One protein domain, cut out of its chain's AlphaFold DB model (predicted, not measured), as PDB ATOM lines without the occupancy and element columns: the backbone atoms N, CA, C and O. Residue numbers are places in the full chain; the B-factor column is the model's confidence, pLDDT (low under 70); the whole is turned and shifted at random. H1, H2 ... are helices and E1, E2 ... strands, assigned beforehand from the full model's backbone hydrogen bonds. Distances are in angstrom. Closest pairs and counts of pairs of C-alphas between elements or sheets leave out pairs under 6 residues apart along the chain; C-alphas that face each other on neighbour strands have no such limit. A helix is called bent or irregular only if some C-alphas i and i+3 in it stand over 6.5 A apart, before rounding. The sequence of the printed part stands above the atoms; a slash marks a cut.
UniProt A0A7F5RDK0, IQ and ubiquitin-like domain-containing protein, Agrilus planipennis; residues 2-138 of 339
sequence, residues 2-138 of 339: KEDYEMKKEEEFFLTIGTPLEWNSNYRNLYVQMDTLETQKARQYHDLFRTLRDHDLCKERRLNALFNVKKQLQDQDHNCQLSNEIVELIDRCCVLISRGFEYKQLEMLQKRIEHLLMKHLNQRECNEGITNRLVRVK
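What this domain is: This is residues 2 to 138 of the 339 residues of the protein "IQ and ubiquitin-like domain-containing protein" of Agrilus planipennis (UniProt A0A7F5RDK0). Four helices, H2 to H5, form an up-and-down bundle, each running against the one before it, and the narrow hairpin of E1 and E2 makes one end of the long axis. H1 packs on H2 with residues 14 to 18, its residues 2 to 9 sticking out, and short H6 packs on H1. The printed part has 137 residues, mostly helix, in the order H1 E1 E2 H2 H3 H4 H5 H6, with an antiparallel sheet E1 - E2. It is only just loose, close to compact, with a radius of gyration of the C-alphas of 17.2 A, and spans 63 by 33 by 26 A.

How they stand to each other: H1, residues 2 to 18, touches H2, residues 37 to 53, at a shallow tilt of 28 degrees, closest at C-alphas 18 and 39, 4.5 A apart. In the hairpin of E1, residues 21 to 24, and E2, residues 31 to 34, N 21 and O 34 are 2.8 A apart, within hydrogen-bond range. H2 touches H3, residues 59 to 74, at 35.5 degrees, only just steep; the closest C-alphas, 52 and 65, are 5.8 A apart. H4, residues 81 to 98, touches H3, closest at C-alphas 70 and 87, 5.7 A. H5, residues 103 to 122, touches H4, closest at C-alphas 86 and 113, 6.0 A. H5 also touches H2 with residues 114 to 121 alone, closest at C-alphas 53 and 114, 7.1 A. H6, residues 132 to 138, touches H1, closest at C-alphas 17 and 133, 5.9 A. Every O i to N i+4 pair is within hydrogen-bond range in H1, H2, H3, H4 and H6, and 14 of 16 in H5.

Where its parts are: H1 begins at C-alpha 2 (100.876, 163.012, 53.271) and measures 24.6 A, H2 24.4 A, H3 22.6 A and H4 25.7 A. H5 measures 26.3 A and is irregular, with C-alphas 105 and 108 7.8 A apart. H6 ends at C-alpha 138 (89.078, 162.916, 74.281).

The domain as a whole: The C-alphas of Arg 28 and Arg 99 are the two farthest apart, 63.4 A. The printed part has no cut and no long link. Residues 2 to 4 and 138 are under 70 in pLDDT.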
ATOM      1  N   LYS A   2     100.832 163.983  52.155       58.00
ATOM      2  CA  LYS A   2     100.876 163.012  53.271       58.00
ATOM      3  C   LYS A   2     101.849 163.443  54.379       58.00
ATOM      4  O   LYS A   2     101.450 163.478  55.533       58.00
ATOM      5  N   GLU A   3     103.057 163.867  54.005       63.06
ATOM      6  CA  GLU A   3     104.061 164.395  54.945       63.06
ATOM      7  C   GLU A   3     103.555 165.651  55.674       63.06
ATOM      8  O   GLU A   3     103.586 165.697  56.897       63.06
ATOM      9  N   ASP A   4     102.962 166.617  54.957       69.25
ATOM     10  CA  ASP A   4     102.374 167.823  55.576       69.25
ATOM     11  C   ASP A   4     101.286 167.499  56.614       69.25
ATOM     12  O   ASP A   4     101.145 168.186  57.626       69.25
ATOM     13  N   TYR A   5     100.495 166.452  56.360       72.81
ATOM     14  CA  TYR A   5      99.452 166.001  57.279       72.81
ATOM     15  C   TYR A   5     100.042 165.341  58.530       72.81
ATOM     16  O   TYR A   5      99.567 165.595  59.636       72.81
ATOM     17  N   GLU A   6     101.086 164.525  58.367       76.25
ATOM     18  CA  GLU A   6     101.801 163.897  59.482       76.25
ATOM     19  C   GLU A   6     102.471 164.952  60.371       76.25
ATOM     20  O   GLU A   6     102.240 164.944  61.578       76.25
ATOM     21  N   MET A   7     103.161 165.938  59.784       82.19
ATOM     22  CA  MET A   7     103.747 167.047  60.549       82.19
ATOM     23  C   MET A   7     102.696 167.833  61.333       82.19
ATOM     24  O   MET A   7     102.899 168.152  62.502       82.19
ATOM     25  N   LYS A   8     101.547 168.127  60.712       83.19
ATOM     26  CA  LYS A   8     100.463 168.852  61.385       83.19
ATOM     27  C   LYS A   8      99.926 168.076  62.588       83.19
ATOM     28  O   LYS A   8      99.639 168.676  63.619       83.19
ATOM     29  N   LYS A   9      99.803 166.755  62.464       85.31
ATOM     30  CA  LYS A   9      99.337 165.878  63.542       85.31
ATOM     31  C   LYS A   9     100.333 165.812  64.704       85.31
ATOM     32  O   LYS A   9      99.916 165.792  65.858       85.31
ATOM     33  N   GLU A  10     101.630 165.761  64.411       89.38
ATOM     34  CA  GLU A  10     102.688 165.797  65.430       89.38
ATOM     35  C   GLU A  10     102.694 167.135  66.180       89.38
ATOM     36  O   GLU A  10     102.760 167.152  67.407       89.38
ATOM     37  N   GLU A  11     102.541 168.248  65.461       89.75
ATOM     38  CA  GLU A  11     102.472 169.579  66.070       89.75
ATOM     39  C   GLU A  11     101.221 169.741  66.950       89.75
ATOM     40  O   GLU A  11     101.296 170.237  68.074       89.75
ATOM     41  N   GLU A  12     100.070 169.254  66.479       88.75
ATOM     42  CA  GLU A  12      98.824 169.244  67.250       88.75
ATOM     43  C   GLU A  12      98.947 168.401  68.527       88.75
ATOM     44  O   GLU A  12      98.436 168.794  69.580       88.75
ATOM     45  N   PHE A  13      99.668 167.275  68.470       91.25
ATOM     46  CA  PHE A  13      99.976 166.468  69.650       91.25
ATOM     47  C   PHE A  13     100.726 167.289  70.706       91.25
ATOM     48  O   PHE A  13     100.241 167.385  71.836       91.25
ATOM     49  N   PHE A  14     101.848 167.924  70.343       93.00
ATOM     50  CA  PHE A  14     102.662 168.706  71.282       93.00
ATOM     51  C   PHE A  14     101.908 169.908  71.852       93.00
ATOM     52  O   PHE A  14     101.945 170.141  73.061       93.00
ATOM     53  N   LEU A  15     101.149 170.618  71.013       91.12
ATOM     54  CA  LEU A  15     100.298 171.720  71.458       91.12
ATOM     55  C   LEU A  15      99.269 171.241  72.495       91.12
ATOM     56  O   LEU A  15      99.073 171.872  73.540       91.12
ATOM     57  N   THR A  16      98.654 170.084  72.243       89.50
ATOM     58  CA  THR A  16      97.627 169.511  73.119       89.50
ATOM     59  C   THR A  16      98.189 169.099  74.475       89.50
ATOM     60  O   THR A  16      97.519 169.296  75.485       89.50
ATOM     61  N   ILE A  17      99.399 168.543  74.552       90.50
ATOM     62  CA  ILE A  17     100.003 168.171  75.844       90.50
ATOM     63  C   ILE A  17     100.667 169.362  76.553       90.50
ATOM     64  O   ILE A  17     100.691 169.393  77.779       90.50
ATOM     65  N   GLY A  18     101.133 170.369  75.808       90.75
ATOM     66  CA  GLY A  18     101.902 171.502  76.332       90.75
ATOM     67  C   GLY A  18     101.093 172.731  76.755       90.75
ATOM     68  O   GLY A  18     101.624 173.585  77.458       90.75
ATOM     69  N   THR A  19      99.825 172.864  76.362       90.19
ATOM     70  CA  THR A  19      99.007 174.035  76.754       90.19
ATOM     71  C   THR A  19      98.732 174.042  78.284       90.19
ATOM     72  O   THR A  19      98.560 172.976  78.868       90.19
ATOM     73  N   PRO A  20      98.653 175.173  78.992       90.12
ATOM     74  CA  PRO A  20      98.234 175.170  80.400       90.12
ATOM     75  C   PRO A  20      96.816 174.607  80.606       90.12
ATOM     76  O   PRO A  20      96.001 174.573  79.679       90.12
ATOM     77  N   LEU A  21      96.515 174.118  81.810       86.50
ATOM     78  CA  LEU A  21      95.165 173.690  82.181       86.50
ATOM     79  C   LEU A  21      94.302 174.911  82.488       86.50
ATOM     80  O   LEU A  21      94.709 175.772  83.257       86.50
ATOM     81  N   GLU A  22      93.096 174.953  81.927       87.94
ATOM     82  CA  GLU A  22      92.193 176.100  82.044       87.94
ATOM     83  C   GLU A  22      90.809 175.643  82.502       87.94
ATOM     84  O   GLU A  22      90.244 174.681  81.964       87.94
ATOM     85  N   TRP A  23      90.272 176.310  83.522       86.31
ATOM     86  CA  TRP A  23      88.915 176.084  84.013       86.31
ATOM     87  C   TRP A  23      88.371 177.314  84.740       86.31
ATOM     88  O   TRP A  23      89.121 178.128  85.271       86.31
ATOM     89  N   ASN A  24      87.044 177.415  84.812       87.81
ATOM     90  CA  ASN A  24      86.393 178.357  85.713       87.81
ATOM     91  C   ASN A  24      86.228 177.693  87.079       87.81
ATOM     92  O   ASN A  24      85.657 176.608  87.190       87.81
ATOM     93  N   SER A  25      86.759 178.327  88.119       83.06
ATOM     94  CA  SER A  25      86.619 177.862  89.492       83.06
ATOM     95  C   SER A  25      85.158 177.912  89.928       83.06
ATOM     96  O   SER A  25      84.487 178.932  89.770       83.06
ATOM     97  N   ASN A  26      84.690 176.846  90.581       82.81
ATOM     98  CA  ASN A  26      83.373 176.824  91.228       82.81
ATOM     99  C   ASN A  26      83.249 177.908  92.313       82.81
ATOM    100  O   ASN A  26      82.148 178.324  92.665       82.81
ATOM    101  N   TYR A  27      84.379 178.391  92.837       77.50
ATOM    102  CA  TYR A  27      84.418 179.533  93.733       77.50
ATOM    103  C   TYR A  27      84.537 180.836  92.931       77.50
ATOM    104  O   TYR A  27      85.560 181.100  92.298       77.50
ATOM    105  N   ARG A  28      83.487 181.668  92.991       79.69
ATOM    106  CA  ARG A  28      83.394 183.003  92.361       79.69
ATOM    107  C   ARG A  28      83.523 183.036  90.829       79.69
ATOM    108  O   ARG A  28      83.680 184.120  90.279       79.69
ATOM    109  N   ASN A  29      83.428 181.891  90.144       83.38
ATOM    110  CA  ASN A  29      83.529 181.793  88.682       83.38
ATOM    111  C   ASN A  29      84.804 182.454  88.119       83.38
ATOM    112  O   ASN A  29      84.786 183.077  87.060       83.38
ATOM    113  N   LEU A  30      85.908 182.364  88.867       89.12
ATOM    114  CA  LEU A  30      87.191 182.921  88.453       89.12
ATOM    115  C   LEU A  30      87.817 182.025  87.391       89.12
ATOM    116  O   LEU A  30      87.922 180.815  87.592       89.12
ATOM    117  N   TYR A  31      88.266 182.621  86.291       90.06
ATOM    118  CA  TYR A  31      89.060 181.917  85.295       90.06
ATOM    119  C   TYR A  31      90.447 181.612  85.872       90.06
ATOM    120  O   TYR A  31      91.169 182.520  86.285       90.06
ATOM    121  N   VAL A  32      90.794 180.328  85.931       89.69
ATOM    122  CA  VAL A  32      92.073 179.835  86.440       89.69
ATOM    123  C   VAL A  32      92.825 179.160  85.306       89.69
ATOM    124  O   VAL A  32      92.302 178.263  84.642       89.69
ATOM    125  N   GLN A  33      94.077 179.574  85.136       92.38
ATOM    126  CA  GLN A  33      95.052 178.933  84.270       92.38
ATOM    127  C   GLN A  33      96.173 178.364  85.145       92.38
ATOM    128  O   GLN A  33      96.744 179.076  85.970       92.38
ATOM    129  N   MET A  34      96.476 177.078  84.989       89.56
ATOM    130  CA  MET A  34      97.494 176.373  85.765       89.56
ATOM    131  C   MET A  34      98.482 175.695  84.831       89.56
ATOM    132  O   MET A  34      98.120 174.825  84.038       89.56
ATOM    133  N   ASP A  35      99.741 176.084  84.960       91.56
ATOM    134  CA  ASP A  35     100.847 175.435  84.280       91.56
ATOM    135  C   ASP A  35     101.477 174.401  85.215       91.56
ATOM    136  O   ASP A  35     102.014 174.748  86.266       91.56
ATOM    137  N   THR A  36     101.347 173.124  84.868       90.88
ATOM    138  CA  THR A  36     101.828 172.010  85.684       90.88
ATOM    139  C   THR A  36     103.232 171.583  85.262       90.88
ATOM    140  O   THR A  36     103.726 171.952  84.193       90.88
ATOM    141  N   LEU A  37     103.889 170.763  86.085       91.56
ATOM    142  CA  LEU A  37     105.194 170.197  85.731       91.56
ATOM    143  C   LEU A  37     105.101 169.336  84.462       91.56
ATOM    144  O   LEU A  37     106.018 169.332  83.643       91.56
ATOM    145  N   GLU A  38     103.973 168.656  84.249       90.38
ATOM    146  CA  GLU A  38     103.717 167.857  83.054       90.38
ATOM    147  C   GLU A  38     103.552 168.724  81.801       90.38
ATOM    148  O   GLU A  38     104.124 168.385  80.763       90.38
ATOM    149  N   THR A  39     102.824 169.852  81.869       91.56
ATOM    150  CA  THR A  39     102.671 170.761  80.715       91.56
ATOM    151  C   THR A  39     103.983 171.465  80.376       91.56
ATOM    152  O   THR A  39     104.291 171.659  79.200       91.56
ATOM    153  N   GLN A  40     104.813 171.774  81.377       92.69
ATOM    154  CA  GLN A  40     106.178 172.267  81.166       92.69
ATOM    155  C   GLN A  40     107.066 171.214  80.493       92.69
ATOM    156  O   GLN A  40     107.721 171.510  79.491       92.69
ATOM    157  N   LYS A  41     107.049 169.972  80.987       91.25
ATOM    158  CA  LYS A  41     107.832 168.859  80.428       91.25
ATOM    159  C   LYS A  41     107.393 168.494  79.005       91.25
ATOM    160  O   LYS A  41     108.233 168.241  78.150       91.25
ATOM    161  N   ALA A  42     106.096 168.572  78.708       92.50
ATOM    162  CA  ALA A  42     105.564 168.458  77.349       92.50
ATOM    163  C   ALA A  42     106.169 169.485  76.377       92.50
ATOM    164  O   ALA A  42     106.509 169.133  75.247       92.50
ATOM    165  N   ARG A  43     106.329 170.745  76.805       94.25
ATOM    166  CA  ARG A  43     106.970 171.782  75.980       94.25
ATOM    167  C   ARG A  43     108.462 171.507  75.786       94.25
ATOM    168  O   ARG A  43     108.956 171.634  74.674       94.25
ATOM    169  N   GLN A  44     109.151 171.005  76.813       93.50
ATOM    170  CA  GLN A  44     110.545 170.558  76.674       93.50
ATOM    171  C   GLN A  44     110.689 169.412  75.658       93.50
ATOM    172  O   GLN A  44     111.621 169.415  74.857       93.50
ATOM    173  N   TYR A  45     109.756 168.452  75.640       93.44
ATOM    174  CA  TYR A  45     109.744 167.389  74.628       93.44
ATOM    175  C   TYR A  45     109.545 167.927  73.216       93.44
ATOM    176  O   TYR A  45     110.177 167.432  72.285       93.44
ATOM    177  N   HIS A  46     108.689 168.937  73.059       95.12
ATOM    178  CA  HIS A  46     108.474 169.590  71.773       95.12
ATOM    179  C   HIS A  46     109.749 170.255  71.263       95.12
ATOM    180  O   HIS A  46     110.138 170.020  70.122       95.12
ATOM    181  N   ASP A  47     110.440 171.011  72.116       95.38
ATOM    182  CA  ASP A  47     111.692 171.682  71.752       95.38
ATOM    183  C   ASP A  47     112.806 170.679  71.424       95.38
ATOM    184  O   ASP A  47     113.537 170.845  70.443       95.38
ATOM    185  N   LEU A  48     112.900 169.596  72.198       94.88
ATOM    186  CA  LEU A  48     113.844 168.507  71.962       94.88
ATOM    187  C   LEU A  48     113.565 167.809  70.624       94.88
ATOM    188  O   LEU A  48     114.487 167.603  69.834       94.88
ATOM    189  N   PHE A  49     112.299 167.504  70.332       95.00
ATOM    190  CA  PHE A  49     111.898 166.882  69.073       95.00
ATOM    191  C   PHE A  49     112.101 167.809  67.868       95.00
ATOM    192  O   PHE A  49     112.626 167.383  66.839       95.00
ATOM    193  N   ARG A  50     111.755 169.094  68.004       94.56
ATOM    194  CA  ARG A  50     111.974 170.114  66.970       94.56
ATOM    195  C   ARG A  50     113.459 170.256  66.646       94.56
ATOM    196  O   ARG A  50     113.825 170.241  65.477       94.56
ATOM    197  N   THR A  51     114.312 170.319  67.669       94.69
ATOM    198  CA  THR A  51     115.773 170.390  67.493       94.69
ATOM    199  C   THR A  51     116.315 169.122  66.832       94.69
ATOM    200  O   THR A  51     117.185 169.194  65.968       94.69
ATOM    201  N   LEU A  52     115.785 167.945  67.180       93.50
ATOM    202  CA  LEU A  52     116.160 166.689  66.528       93.50
ATOM    203  C   LEU A  52     115.732 166.631  65.052       93.50
ATOM    204  O   LEU A  52     116.399 165.969  64.261       93.50
ATOM    205  N   ARG A  53     114.658 167.310  64.650       91.50
ATOM    206  CA  ARG A  53     114.223 167.373  63.243       91.50
ATOM    207  C   ARG A  53     114.897 168.467  62.428       91.50
ATOM    208  O   ARG A  53     114.745 168.486  61.212       91.50
ATOM    209  N   ASP A  54     115.644 169.357  63.065       90.50
ATOM    210  CA  ASP A  54     116.405 170.370  62.351       90.50
ATOM    211  C   ASP A  54     117.581 169.710  61.608       90.50
ATOM    212  O   ASP A  54     118.519 169.157  62.202       90.50
ATOM    213  N   HIS A  55     117.472 169.706  60.281       83.00
ATOM    214  CA  HIS A  55     118.440 169.113  59.365       83.00
ATOM    215  C   HIS A  55     119.551 170.095  58.967       83.00
ATOM    216  O   HIS A  55     120.562 169.659  58.418       83.00
ATOM    217  N   ASP A  56     119.407 171.382  59.303       87.56
ATOM    218  CA  ASP A  56     120.373 172.440  58.990       87.56
ATOM    219  C   ASP A  56     121.407 172.639  60.117       87.56
ATOM    220  O   ASP A  56     122.259 173.533  60.076       87.56
ATOM    221  N   LEU A  57     121.376 171.777  61.140       89.94
ATOM    222  CA  LEU A  57     122.318 171.818  62.254       89.94
ATOM    223  C   LEU A  57     123.746 171.471  61.820       89.94
ATOM    224  O   LEU A  57     124.010 170.457  61.170       89.94
ATOM    225  N   CYS A  58     124.709 172.254  62.312       92.06
ATOM    226  CA  CYS A  58     126.117 171.885  62.221       92.06
ATOM    227  C   CYS A  58     126.419 170.619  63.047       92.06
ATOM    228  O   CYS A  58     125.697 170.275  63.988       92.06
ATOM    229  N   LYS A  59     127.535 169.950  62.727       92.25
ATOM    230  CA  LYS A  59     127.961 168.679  63.345       92.25
ATOM    231  C   LYS A  59     127.877 168.688  64.877       92.25
ATOM    232  O   LYS A  59     127.304 167.774  65.463       92.25
ATOM    233  N   GLU A  60     128.426 169.714  65.521       93.75
ATOM    234  CA  GLU A  60     128.448 169.832  66.986       93.75
ATOM    235  C   GLU A  60     127.040 169.968  67.575       93.75
ATOM    236  O   GLU A  60     126.683 169.262  68.516       93.75
ATOM    237  N   ARG A  61     126.201 170.826  66.980       94.62
ATOM    238  CA  ARG A  61     124.809 171.002  67.417       94.62
ATOM    239  C   ARG A  61     123.985 169.738  67.208       94.62
ATOM    240  O   ARG A  61     123.165 169.415  68.062       94.62
ATOM    241  N   ARG A  62     124.234 168.992  66.128       94.56
ATOM    242  CA  ARG A  62     123.577 167.705  65.869       94.56
ATOM    243  C   ARG A  62     123.929 166.665  66.931       94.56
ATOM    244  O   ARG A  62     123.034 166.003  67.451       94.56
ATOM    245  N   LEU A  63     125.211 166.549  67.280       95.25
ATOM    246  CA  LEU A  63     125.670 165.660  68.351       95.25
ATOM    247  C   LEU A  63     125.064 166.058  69.703       95.25
ATOM    248  O   LEU A  63     124.587 165.190  70.429       95.25
ATOM    249  N   ASN A  64     124.993 167.357  70.002       96.38
ATOM    250  CA  ASN A  64     124.347 167.852  71.218       96.38
ATOM    251  C   ASN A  64     122.839 167.559  71.244       96.38
ATOM    252  O   ASN A  64     122.321 167.149  72.278       96.38
ATOM    253  N   ALA A  65     122.130 167.712  70.122       95.75
ATOM    254  CA  ALA A  65     120.708 167.377  70.029       95.75
ATOM    255  C   ALA A  65     120.459 165.886  70.312       95.75
ATOM    256  O   ALA A  65     119.610 165.540  71.132       95.75
ATOM    257  N   LEU A  66     121.252 165.006  69.690       96.31
ATOM    258  CA  LEU A  66     121.213 163.560  69.922       96.31
ATOM    259  C   LEU A  66     121.550 163.198  71.375       96.31
ATOM    260  O   LEU A  66     120.875 162.365  71.981       96.31
ATOM    261  N   PHE A  67     122.554 163.854  71.958       96.06
ATOM    262  CA  PHE A  67     122.918 163.676  73.361       96.06
ATOM    263  C   PHE A  67     121.788 164.093  74.307       96.06
ATOM    264  O   PHE A  67     121.477 163.356  75.237       96.06
ATOM    265  N   ASN A  68     121.132 165.229  74.054       96.00
ATOM    266  CA  ASN A  68     120.011 165.696  74.868       96.00
ATOM    267  C   ASN A  68     118.836 164.711  74.830       96.00
ATOM    268  O   ASN A  68     118.245 164.438  75.870       96.00
ATOM    269  N   VAL A  69     118.539 164.127  73.661       95.50
ATOM    270  CA  VAL A  69     117.532 163.058  73.532       95.50
ATOM    271  C   VAL A  69     117.930 161.844  74.366       95.50
ATOM    272  O   VAL A  69     117.129 161.353  75.158       95.50
ATOM    273  N   LYS A  70     119.176 161.377  74.227       95.50
ATOM    274  CA  LYS A  70     119.692 160.235  74.988       95.50
ATOM    275  C   LYS A  70     119.602 160.479  76.493       95.50
ATOM    276  O   LYS A  70     119.057 159.644  77.205       95.50
ATOM    277  N   LYS A  71     120.082 161.631  76.960       94.00
ATOM    278  CA  LYS A  71     120.019 162.028  78.367       94.00
ATOM    279  C   LYS A  71     118.573 162.059  78.862       94.00
ATOM    280  O   LYS A  71     118.273 161.460  79.883       94.00
ATOM    281  N   GLN A  72     117.662 162.665  78.099       91.88
ATOM    282  CA  GLN A  72     116.247 162.723  78.460       91.88
ATOM    283  C   GLN A  72     115.609 161.336  78.610       91.88
ATOM    284  O   GLN A  72     114.735 161.182  79.457       91.88
ATOM    285  N   LEU A  73     116.006 160.350  77.800       91.38
ATOM    286  CA  LEU A  73     115.520 158.970  77.908       91.38
ATOM    287  C   LEU A  73     116.143 158.217  79.092       91.38
ATOM    288  O   LEU A  73     115.494 157.349  79.661       91.38
ATOM    289  N   GLN A  74     117.385 158.541  79.458       88.88
ATOM    290  CA  GLN A  74     118.100 157.917  80.576       88.88
ATOM    291  C   GLN A  74     117.711 158.500  81.939       88.88
ATOM    292  O   GLN A  74     117.706 157.773  82.925       88.88
ATOM    293  N   ASP A  75     117.362 159.787  81.988       84.44
ATOM    294  CA  ASP A  75     116.926 160.488  83.201       84.44
ATOM    295  C   ASP A  75     115.475 160.134  83.601       84.44
ATOM    296  O   ASP A  75     114.960 160.645  84.595       84.44
ATOM    297  N   GLN A  76     114.775 159.304  82.821       75.50
ATOM    298  CA  GLN A  76     113.444 158.818  83.177       75.50
ATOM    299  C   GLN A  76     113.517 157.576  84.069       75.50
ATOM    300  O   GLN A  76     114.258 156.641  83.790       75.50
ATOM    301  N   ASP A  77     112.634 157.511  85.069       70.94
ATOM    302  CA  ASP A  77     112.471 156.339  85.947       70.94
ATOM    303  C   ASP A  77     111.919 155.097  85.212       70.94
ATOM    304  O   ASP A  77     111.829 154.004  85.775       70.94
ATOM    305  N   HIS A  78     111.538 155.247  83.940       78.00
ATOM    306  CA  HIS A  78     110.972 154.199  83.105       78.00
ATOM    307  C   HIS A  78     112.004 153.643  82.117       78.00
ATOM    308  O   HIS A  78     112.434 154.330  81.193       78.00
ATOM    309  N   ASN A  79     112.337 152.358  82.254       78.62
ATOM    310  CA  ASN A  79     113.186 151.640  81.307       78.62
ATOM    311  C   ASN A  79     112.338 150.703  80.438       78.62
ATOM    312  O   ASN A  79     111.814 149.700  80.927       78.62
ATOM    313  N   CYS A  80     112.223 151.004  79.143       88.50
ATOM    314  CA  CYS A  80     111.563 150.132  78.177       88.50
ATOM    315  C   CYS A  80     112.455 149.801  76.984       88.50
ATOM    316  O   CYS A  80     113.391 150.524  76.638       88.50
ATOM    317  N   GLN A  81     112.119 148.699  76.308       91.56
ATOM    318  CA  GLN A  81     112.826 148.242  75.112       91.56
ATOM    319  C   GLN A  81     112.899 149.327  74.027       91.56
ATOM    320  O   GLN A  81     113.909 149.430  73.340       91.56
ATOM    321  N   LEU A  82     111.855 150.154  73.902       92.81
ATOM    322  CA  LEU A  82     111.823 151.243  72.930       92.81
ATOM    323  C   LEU A  82     112.875 152.319  73.239       92.81
ATOM    324  O   LEU A  82     113.585 152.738  72.330       92.81
ATOM    325  N   SER A  83     113.020 152.730  74.502       93.69
ATOM    326  CA  SER A  83     114.057 153.688  74.914       93.69
ATOM    327  C   SER A  83     115.456 153.140  74.657       93.69
ATOM    328  O   SER A  83     116.295 153.855  74.114       93.69
ATOM    329  N   ASN A  84     115.689 151.860  74.962       93.31
ATOM    330  CA  ASN A  84     116.975 151.207  74.707       93.31
ATOM    331  C   ASN A  84     117.306 151.169  73.209       93.31
ATOM    332  O   ASN A  84     118.405 151.553  72.816       93.31
ATOM    333  N   GLU A  85     116.336 150.812  72.361       96.06
ATOM    334  CA  GLU A  85     116.502 150.837  70.903       96.06
ATOM    335  C   GLU A  85     116.843 152.248  70.396       96.06
ATOM    336  O   GLU A  85     117.740 152.415  69.567       96.06
ATOM    337  N   ILE A  86     116.164 153.284  70.902       96.31
ATOM    338  CA  ILE A  86     116.452 154.673  70.520       96.31
ATOM    339  C   ILE A  86     117.881 155.057  70.924       96.31
ATOM    340  O   ILE A  86     118.608 155.625  70.109       96.31
ATOM    341  N   VAL A  87     118.300 154.729  72.149       96.38
ATOM    342  CA  VAL A  87     119.647 155.032  72.655       96.38
ATOM    343  C   VAL A  87     120.726 154.335  71.821       96.38
ATOM    344  O   VAL A  87     121.692 154.986  71.423       96.38
ATOM    345  N   GLU A  88     120.546 153.060  71.473       96.75
ATOM    346  CA  GLU A  88     121.477 152.319  70.608       96.75
ATOM    347  C   GLU A  88     121.603 152.947  69.211       96.75
ATOM    348  O   GLU A  88     122.705 153.082  68.664       96.75
ATOM    349  N   LEU A  89     120.478 153.362  68.619       97.88
ATOM    350  CA  LEU A  89     120.473 154.031  67.318       97.88
ATOM    351  C   LEU A  89     121.140 155.406  67.384       97.88
ATOM    352  O   LEU A  89     121.871 155.767  66.456       97.88
ATOM    353  N   ILE A  90     120.927 156.152  68.471       97.44
ATOM    354  CA  ILE A  90     121.602 157.426  68.728       97.44
ATOM    355  C   ILE A  90     123.112 157.212  68.835       97.44
ATOM    356  O   ILE A  90     123.861 157.902  68.146       97.44
ATOM    357  N   ASP A  91     123.568 156.235  69.619       97.38
ATOM    358  CA  ASP A  91     124.996 155.954  69.788       97.38
ATOM    359  C   ASP A  91     125.654 155.589  68.455       97.38
ATOM    360  O   ASP A  91     126.704 156.134  68.094       97.38
ATOM    361  N   ARG A  92     124.987 154.754  67.651       97.38
ATOM    362  CA  ARG A  92     125.430 154.448  66.286       97.38
ATOM    363  C   ARG A  92     125.495 155.702  65.411       97.38
ATOM    364  O   ARG A  92     126.467 155.875  64.673       97.38
ATOM    365  N   CYS A  93     124.485 156.566  65.475       96.31
ATOM    366  CA  CYS A  93     124.441 157.813  64.713       96.31
ATOM    367  C   CYS A  93     125.600 158.746  65.105       96.31
ATOM    368  O   CYS A  93     126.328 159.219  64.234       96.31
ATOM    369  N   CYS A  94     125.850 158.921  66.404       96.31
ATOM    370  CA  CYS A  94     126.951 159.724  66.935       96.31
ATOM    371  C   CYS A  94     128.322 159.220  66.462       96.31
ATOM    372  O   CYS A  94     129.165 160.026  66.059       96.31
ATOM    373  N   VAL A  95     128.545 157.900  66.446       96.81
ATOM    374  CA  VAL A  95     129.788 157.301  65.927       96.81
ATOM    375  C   VAL A  95     129.970 157.609  64.439       96.81
ATOM    376  O   VAL A  95     131.063 157.986  64.019       96.81
ATOM    377  N   LEU A  96     128.910 157.485  63.636       96.62
ATOM    378  CA  LEU A  96     128.966 157.755  62.195       96.62
ATOM    379  C   LEU A  96     129.208 159.243  61.903       96.62
ATOM    380  O   LEU A  96     130.100 159.576  61.127       96.62
ATOM    381  N   ILE A  97     128.503 160.144  62.587       94.75
ATOM    382  CA  ILE A  97     128.732 161.591  62.475       94.75
ATOM    383  C   ILE A  97     130.173 161.938  62.869       94.75
ATOM    384  O   ILE A  97     130.856 162.702  62.182       94.75
ATOM    385  N   SER A  98     130.676 161.352  63.958       94.12
ATOM    386  CA  SER A  98     132.045 161.587  64.429       94.12
ATOM    387  C   SER A  98     133.085 161.183  63.384       94.12
ATOM    388  O   SER A  98     134.030 161.941  63.166       94.12
ATOM    389  N   ARG A  99     132.846 160.076  62.667       95.19
ATOM    390  CA  ARG A  99     133.670 159.574  61.551       95.19
ATOM    391  C   ARG A  99     133.550 160.378  60.250       95.19
ATOM    392  O   ARG A  99     134.248 160.058  59.295       95.19
ATOM    393  N   GLY A 100     132.706 161.409  60.206       92.75
ATOM    394  CA  GLY A 100     132.597 162.319  59.063       92.75
ATOM    395  C   GLY A 100     131.544 161.934  58.025       92.75
ATOM    396  O   GLY A 100     131.584 162.465  56.922       92.75
ATOM    397  N   PHE A 101     130.606 161.041  58.356       93.62
ATOM    398  CA  PHE A 101     129.475 160.755  57.471       93.62
ATOM    399  C   PHE A 101     128.551 161.970  57.351       93.62
ATOM    400  O   PHE A 101     128.240 162.633  58.345       93.62
ATOM    401  N   GLU A 102     128.084 162.233  56.132       87.94
ATOM    402  CA  GLU A 102     127.189 163.349  55.837       87.94
ATOM    403  C   GLU A 102     125.735 163.036  56.206       87.94
ATOM    404  O   GLU A 102     125.293 161.883  56.196       87.94
ATOM    405  N   TYR A 103     124.947 164.088  56.441       84.88
ATOM    406  CA  TYR A 103     123.527 163.987  56.791       84.88
ATOM    407  C   TYR A 103     122.730 163.101  55.816       84.88
ATOM    408  O   TYR A 103     121.991 162.218  56.253       84.88
ATOM    409  N   LYS A 104     122.931 163.278  54.500       87.75
ATOM    410  CA  LYS A 104     122.226 162.518  53.448       87.75
ATOM    411  C   LYS A 104     122.456 161.008  53.557       87.75
ATOM    412  O   LYS A 104     121.557 160.221  53.291       87.75
ATOM    413  N   GLN A 105     123.647 160.593  53.988       91.75
ATOM    414  CA  GLN A 105     123.991 159.178  54.154       91.75
ATOM    415  C   GLN A 105     123.335 158.565  55.399       91.75
ATOM    416  O   GLN A 105     123.185 157.348  55.493       91.75
ATOM    417  N   LEU A 106     122.939 159.406  56.356       92.62
ATOM    418  CA  LEU A 106     122.328 159.015  57.623       92.62
ATOM    419  C   LEU A 106     120.822 159.298  57.666       92.62
ATOM    420  O   LEU A 106     120.207 159.101  58.710       92.62
ATOM    421  N   GLU A 107     120.215 159.753  56.568       91.94
ATOM    422  CA  GLU A 107     118.819 160.206  56.528       91.94
ATOM    423  C   GLU A 107     117.850 159.140  57.059       91.94
ATOM    424  O   GLU A 107     117.040 159.414  57.939       91.94
ATOM    425  N   MET A 108     117.979 157.891  56.598       94.00
ATOM    426  CA  MET A 108     117.114 156.792  57.050       94.00
ATOM    427  C   MET A 108     117.294 156.466  58.538       94.00
ATOM    428  O   MET A 108     116.320 156.163  59.225       94.00
ATOM    429  N   LEU A 109     118.529 156.534  59.050       95.12
ATOM    430  CA  LEU A 109     118.812 156.302  60.468       95.12
ATOM    431  C   LEU A 109     118.200 157.413  61.330       95.12
ATOM    432  O   LEU A 109     117.579 157.127  62.348       95.12
ATOM    433  N   GLN A 110     118.329 158.663  60.894       93.50
ATOM    434  CA  GLN A 110     117.791 159.828  61.593       93.50
ATOM    435  C   GLN A 110     116.260 159.829  61.589       93.50
ATOM    436  O   GLN A 110     115.664 159.917  62.659       93.50
ATOM    437  N   LYS A 111     115.626 159.568  60.437       93.38
ATOM    438  CA  LYS A 111     114.169 159.380  60.337       93.38
ATOM    439  C   LYS A 111     113.665 158.254  61.240       93.38
ATOM    440  O   LYS A 111     112.596 158.367  61.835       93.38
ATOM    441  N   ARG A 112     114.433 157.165  61.382       96.31
ATOM    442  CA  ARG A 112     114.088 156.076  62.309       96.31
ATOM    443  C   ARG A 112     114.141 156.536  63.767       96.31
ATOM    444  O   ARG A 112     113.215 156.225  64.509       96.31
ATOM    445  N   ILE A 113     115.179 157.272  64.168       96.38
ATOM    446  CA  ILE A 113     115.289 157.835  65.526       96.38
ATOM    447  C   ILE A 113     114.118 158.787  65.796       96.38
ATOM    448  O   ILE A 113     113.459 158.653  66.821       96.38
ATOM    449  N   GLU A 114     113.815 159.695  64.864       95.06
ATOM    450  CA  GLU A 114     112.691 160.636  64.965       95.06
ATOM    451  C   GLU A 114     111.353 159.904  65.139       95.06
ATOM    452  O   GLU A 114     110.595 160.194  66.065       95.06
ATOM    453  N   HIS A 115     111.085 158.898  64.304       94.75
ATOM    454  CA  HIS A 115     109.856 158.112  64.378       94.75
ATOM    455  C   HIS A 115     109.725 157.339  65.699       94.75
ATOM    456  O   HIS A 115     108.659 157.341  66.321       94.75
ATOM    457  N   LEU A 116     110.796 156.672  66.142       95.50
ATOM    458  CA  LEU A 116     110.788 155.918  67.397       95.50
ATOM    459  C   LEU A 116     110.651 156.845  68.606       95.50
ATOM    460  O   LEU A 116     109.904 156.517  69.527       95.50
ATOM    461  N   LEU A 117     111.288 158.018  68.579       95.19
ATOM    462  CA  LEU A 117     111.115 159.028  69.614       95.19
ATOM    463  C   LEU A 117     109.663 159.512  69.666       95.19
ATOM    464  O   LEU A 117     109.078 159.515  70.745       95.19
ATOM    465  N   MET A 118     109.029 159.828  68.529       94.56
ATOM    466  CA  MET A 118     107.603 160.181  68.533       94.56
ATOM    467  C   MET A 118     106.726 159.063  69.068       94.56
ATOM    468  O   MET A 118     105.790 159.327  69.823       94.56
ATOM    469  N   LYS A 119     107.017 157.811  68.712       92.94
ATOM    470  CA  LYS A 119     106.304 156.657  69.260       92.94
ATOM    471  C   LYS A 119     106.449 156.596  70.782       92.94
ATOM    472  O   LYS A 119     105.438 156.435  71.459       92.94
ATOM    473  N   HIS A 120     107.660 156.780  71.303       93.06
ATOM    474  CA  HIS A 120     107.937 156.793  72.738       93.06
ATOM    475  C   HIS A 120     107.177 157.918  73.446       93.06
ATOM    476  O   HIS A 120     106.447 157.660  74.398       93.06
ATOM    477  N   LEU A 121     107.266 159.153  72.938       91.44
ATOM    478  CA  LEU A 121     106.579 160.324  73.499       91.44
ATOM    479  C   LEU A 121     105.048 160.173  73.509       91.44
ATOM    480  O   LEU A 121     104.380 160.725  74.382       91.44
ATOM    481  N   ASN A 122     104.489 159.400  72.574       89.00
ATOM    482  CA  ASN A 122     103.060 159.087  72.511       89.00
ATOM    483  C   ASN A 122     102.617 157.947  73.450       89.00
ATOM    484  O   ASN A 122     101.412 157.785  73.663       89.00
ATOM    485  N   GLN A 123     103.537 157.140  73.989       87.81
ATOM    486  CA  GLN A 123     103.199 156.033  74.890       87.81
ATOM    487  C   GLN A 123     102.929 156.540  76.306       87.81
ATOM    488  O   GLN A 123     103.719 157.294  76.878       87.81
ATOM    489  N   ARG A 124     101.801 156.108  76.880       85.31
ATOM    490  CA  ARG A 124     101.377 156.538  78.221       85.31
ATOM    491  C   ARG A 124     102.238 155.923  79.302       85.31
ATOM    492  O   ARG A 124     102.573 156.592  80.267       85.31
ATOM    493  N   GLU A 125     102.606 154.670  79.093       83.75
ATOM    494  CA  GLU A 125     103.443 153.869  79.974       83.75
ATOM    495  C   GLU A 125     104.831 154.499  80.137       83.75
ATOM    496  O   GLU A 125     105.433 154.393  81.199       83.75
ATOM    497  N   CYS A 126     105.308 155.192  79.099       83.94
ATOM    498  CA  CYS A 126     106.603 155.865  79.092       83.94
ATOM    499  C   CYS A 126     106.534 157.330  79.548       83.94
ATOM    500  O   CYS A 126     107.540 157.905  79.948       83.94
ATOM    501  N   ASN A 127     105.363 157.969  79.460       85.06
ATOM    502  CA  ASN A 127     105.181 159.400  79.728       85.06
ATOM    503  C   ASN A 127     103.912 159.635  80.552       85.06
ATOM    504  O   ASN A 127     102.984 160.342  80.123       85.06
ATOM    505  N   GLU A 128     103.880 159.003  81.726       80.19
ATOM    506  CA  GLU A 128     102.783 159.111  82.681       80.19
ATOM    507  C   GLU A 128     102.552 160.581  83.069       80.19
ATOM    508  O   GLU A 128     103.482 161.383  83.162       80.19
ATOM    509  N   GLY A 129     101.287 160.978  83.217       81.38
ATOM    510  CA  GLY A 129     100.909 162.361  83.531       81.38
ATOM    511  C   GLY A 129     100.898 163.294  82.316       81.38
ATOM    512  O   GLY A 129      99.921 164.013  82.110       81.38
ATOM    513  N   ILE A 130     101.917 163.223  81.456       84.38
ATOM    514  CA  ILE A 130     102.100 164.122  80.302       84.38
ATOM    515  C   ILE A 130     101.069 163.829  79.206       84.38
ATOM    516  O   ILE A 130     100.344 164.710  78.742       84.38
ATOM    517  N   THR A 131     100.948 162.561  78.820       84.44
ATOM    518  CA  THR A 131     100.019 162.129  77.761       84.44
ATOM    519  C   THR A 131      98.572 162.005  78.249       84.44
ATOM    520  O   THR A 131      97.644 161.909  77.439       84.44
ATOM    521  N   ASN A 132      98.336 162.080  79.567       80.12
ATOM    522  CA  ASN A 132      97.003 161.958  80.163       80.12
ATOM    523  C   ASN A 132      96.041 163.048  79.691       80.12
ATOM    524  O   ASN A 132      94.826 162.844  79.641       80.12
ATOM    525  N   ARG A 133      96.566 164.203  79.281       77.00
ATOM    526  CA  ARG A 133      95.737 165.268  78.729       77.00
ATOM    527  C   ARG A 133      95.023 164.864  77.443       77.00
ATOM    528  O   ARG A 133      93.872 165.246  77.266       77.00
ATOM    529  N   LEU A 134      95.637 164.034  76.599       75.50
ATOM    530  CA  LEU A 134      94.987 163.501  75.396       75.50
ATOM    531  C   LEU A 134      93.782 162.630  75.756       75.50
ATOM    532  O   LEU A 134      92.774 162.655  75.052       75.50
ATOM    533  N   VAL A 135      93.865 161.895  76.871       71.38
ATOM    534  CA  VAL A 135      92.731 161.137  77.420       71.38
ATOM    535  C   VAL A 135      91.622 162.096  77.819       71.38
ATOM    536  O   VAL A 135      90.511 161.965  77.328       71.38
ATOM    537  N   ARG A 136      91.942 163.098  78.646       71.56
ATOM    538  CA  ARG A 136      90.957 164.032  79.208       71.56
ATOM    539  C   ARG A 136      90.282 164.885  78.138       71.56
ATOM    540  O   ARG A 136      89.087 165.140  78.225       71.56
ATOM    541  N   VAL A 137      91.030 165.336  77.128       70.81
ATOM    542  CA  VAL A 137      90.472 166.060  75.975       70.81
ATOM    543  C   VAL A 137      89.524 165.147  75.206       70.81
ATOM    544  O   VAL A 137      88.403 165.547  74.908       70.81
ATOM    545  N   LYS A 138      89.931 163.899  74.949       68.75
ATOM    546  CA  LYS A 138      89.078 162.916  74.281       68.75
ATOM    547  C   LYS A 138      87.821 162.600  75.096       68.75
ATOM    548  O   LYS A 138      86.742 162.589  74.523       68.75
TER     549      LYS A 138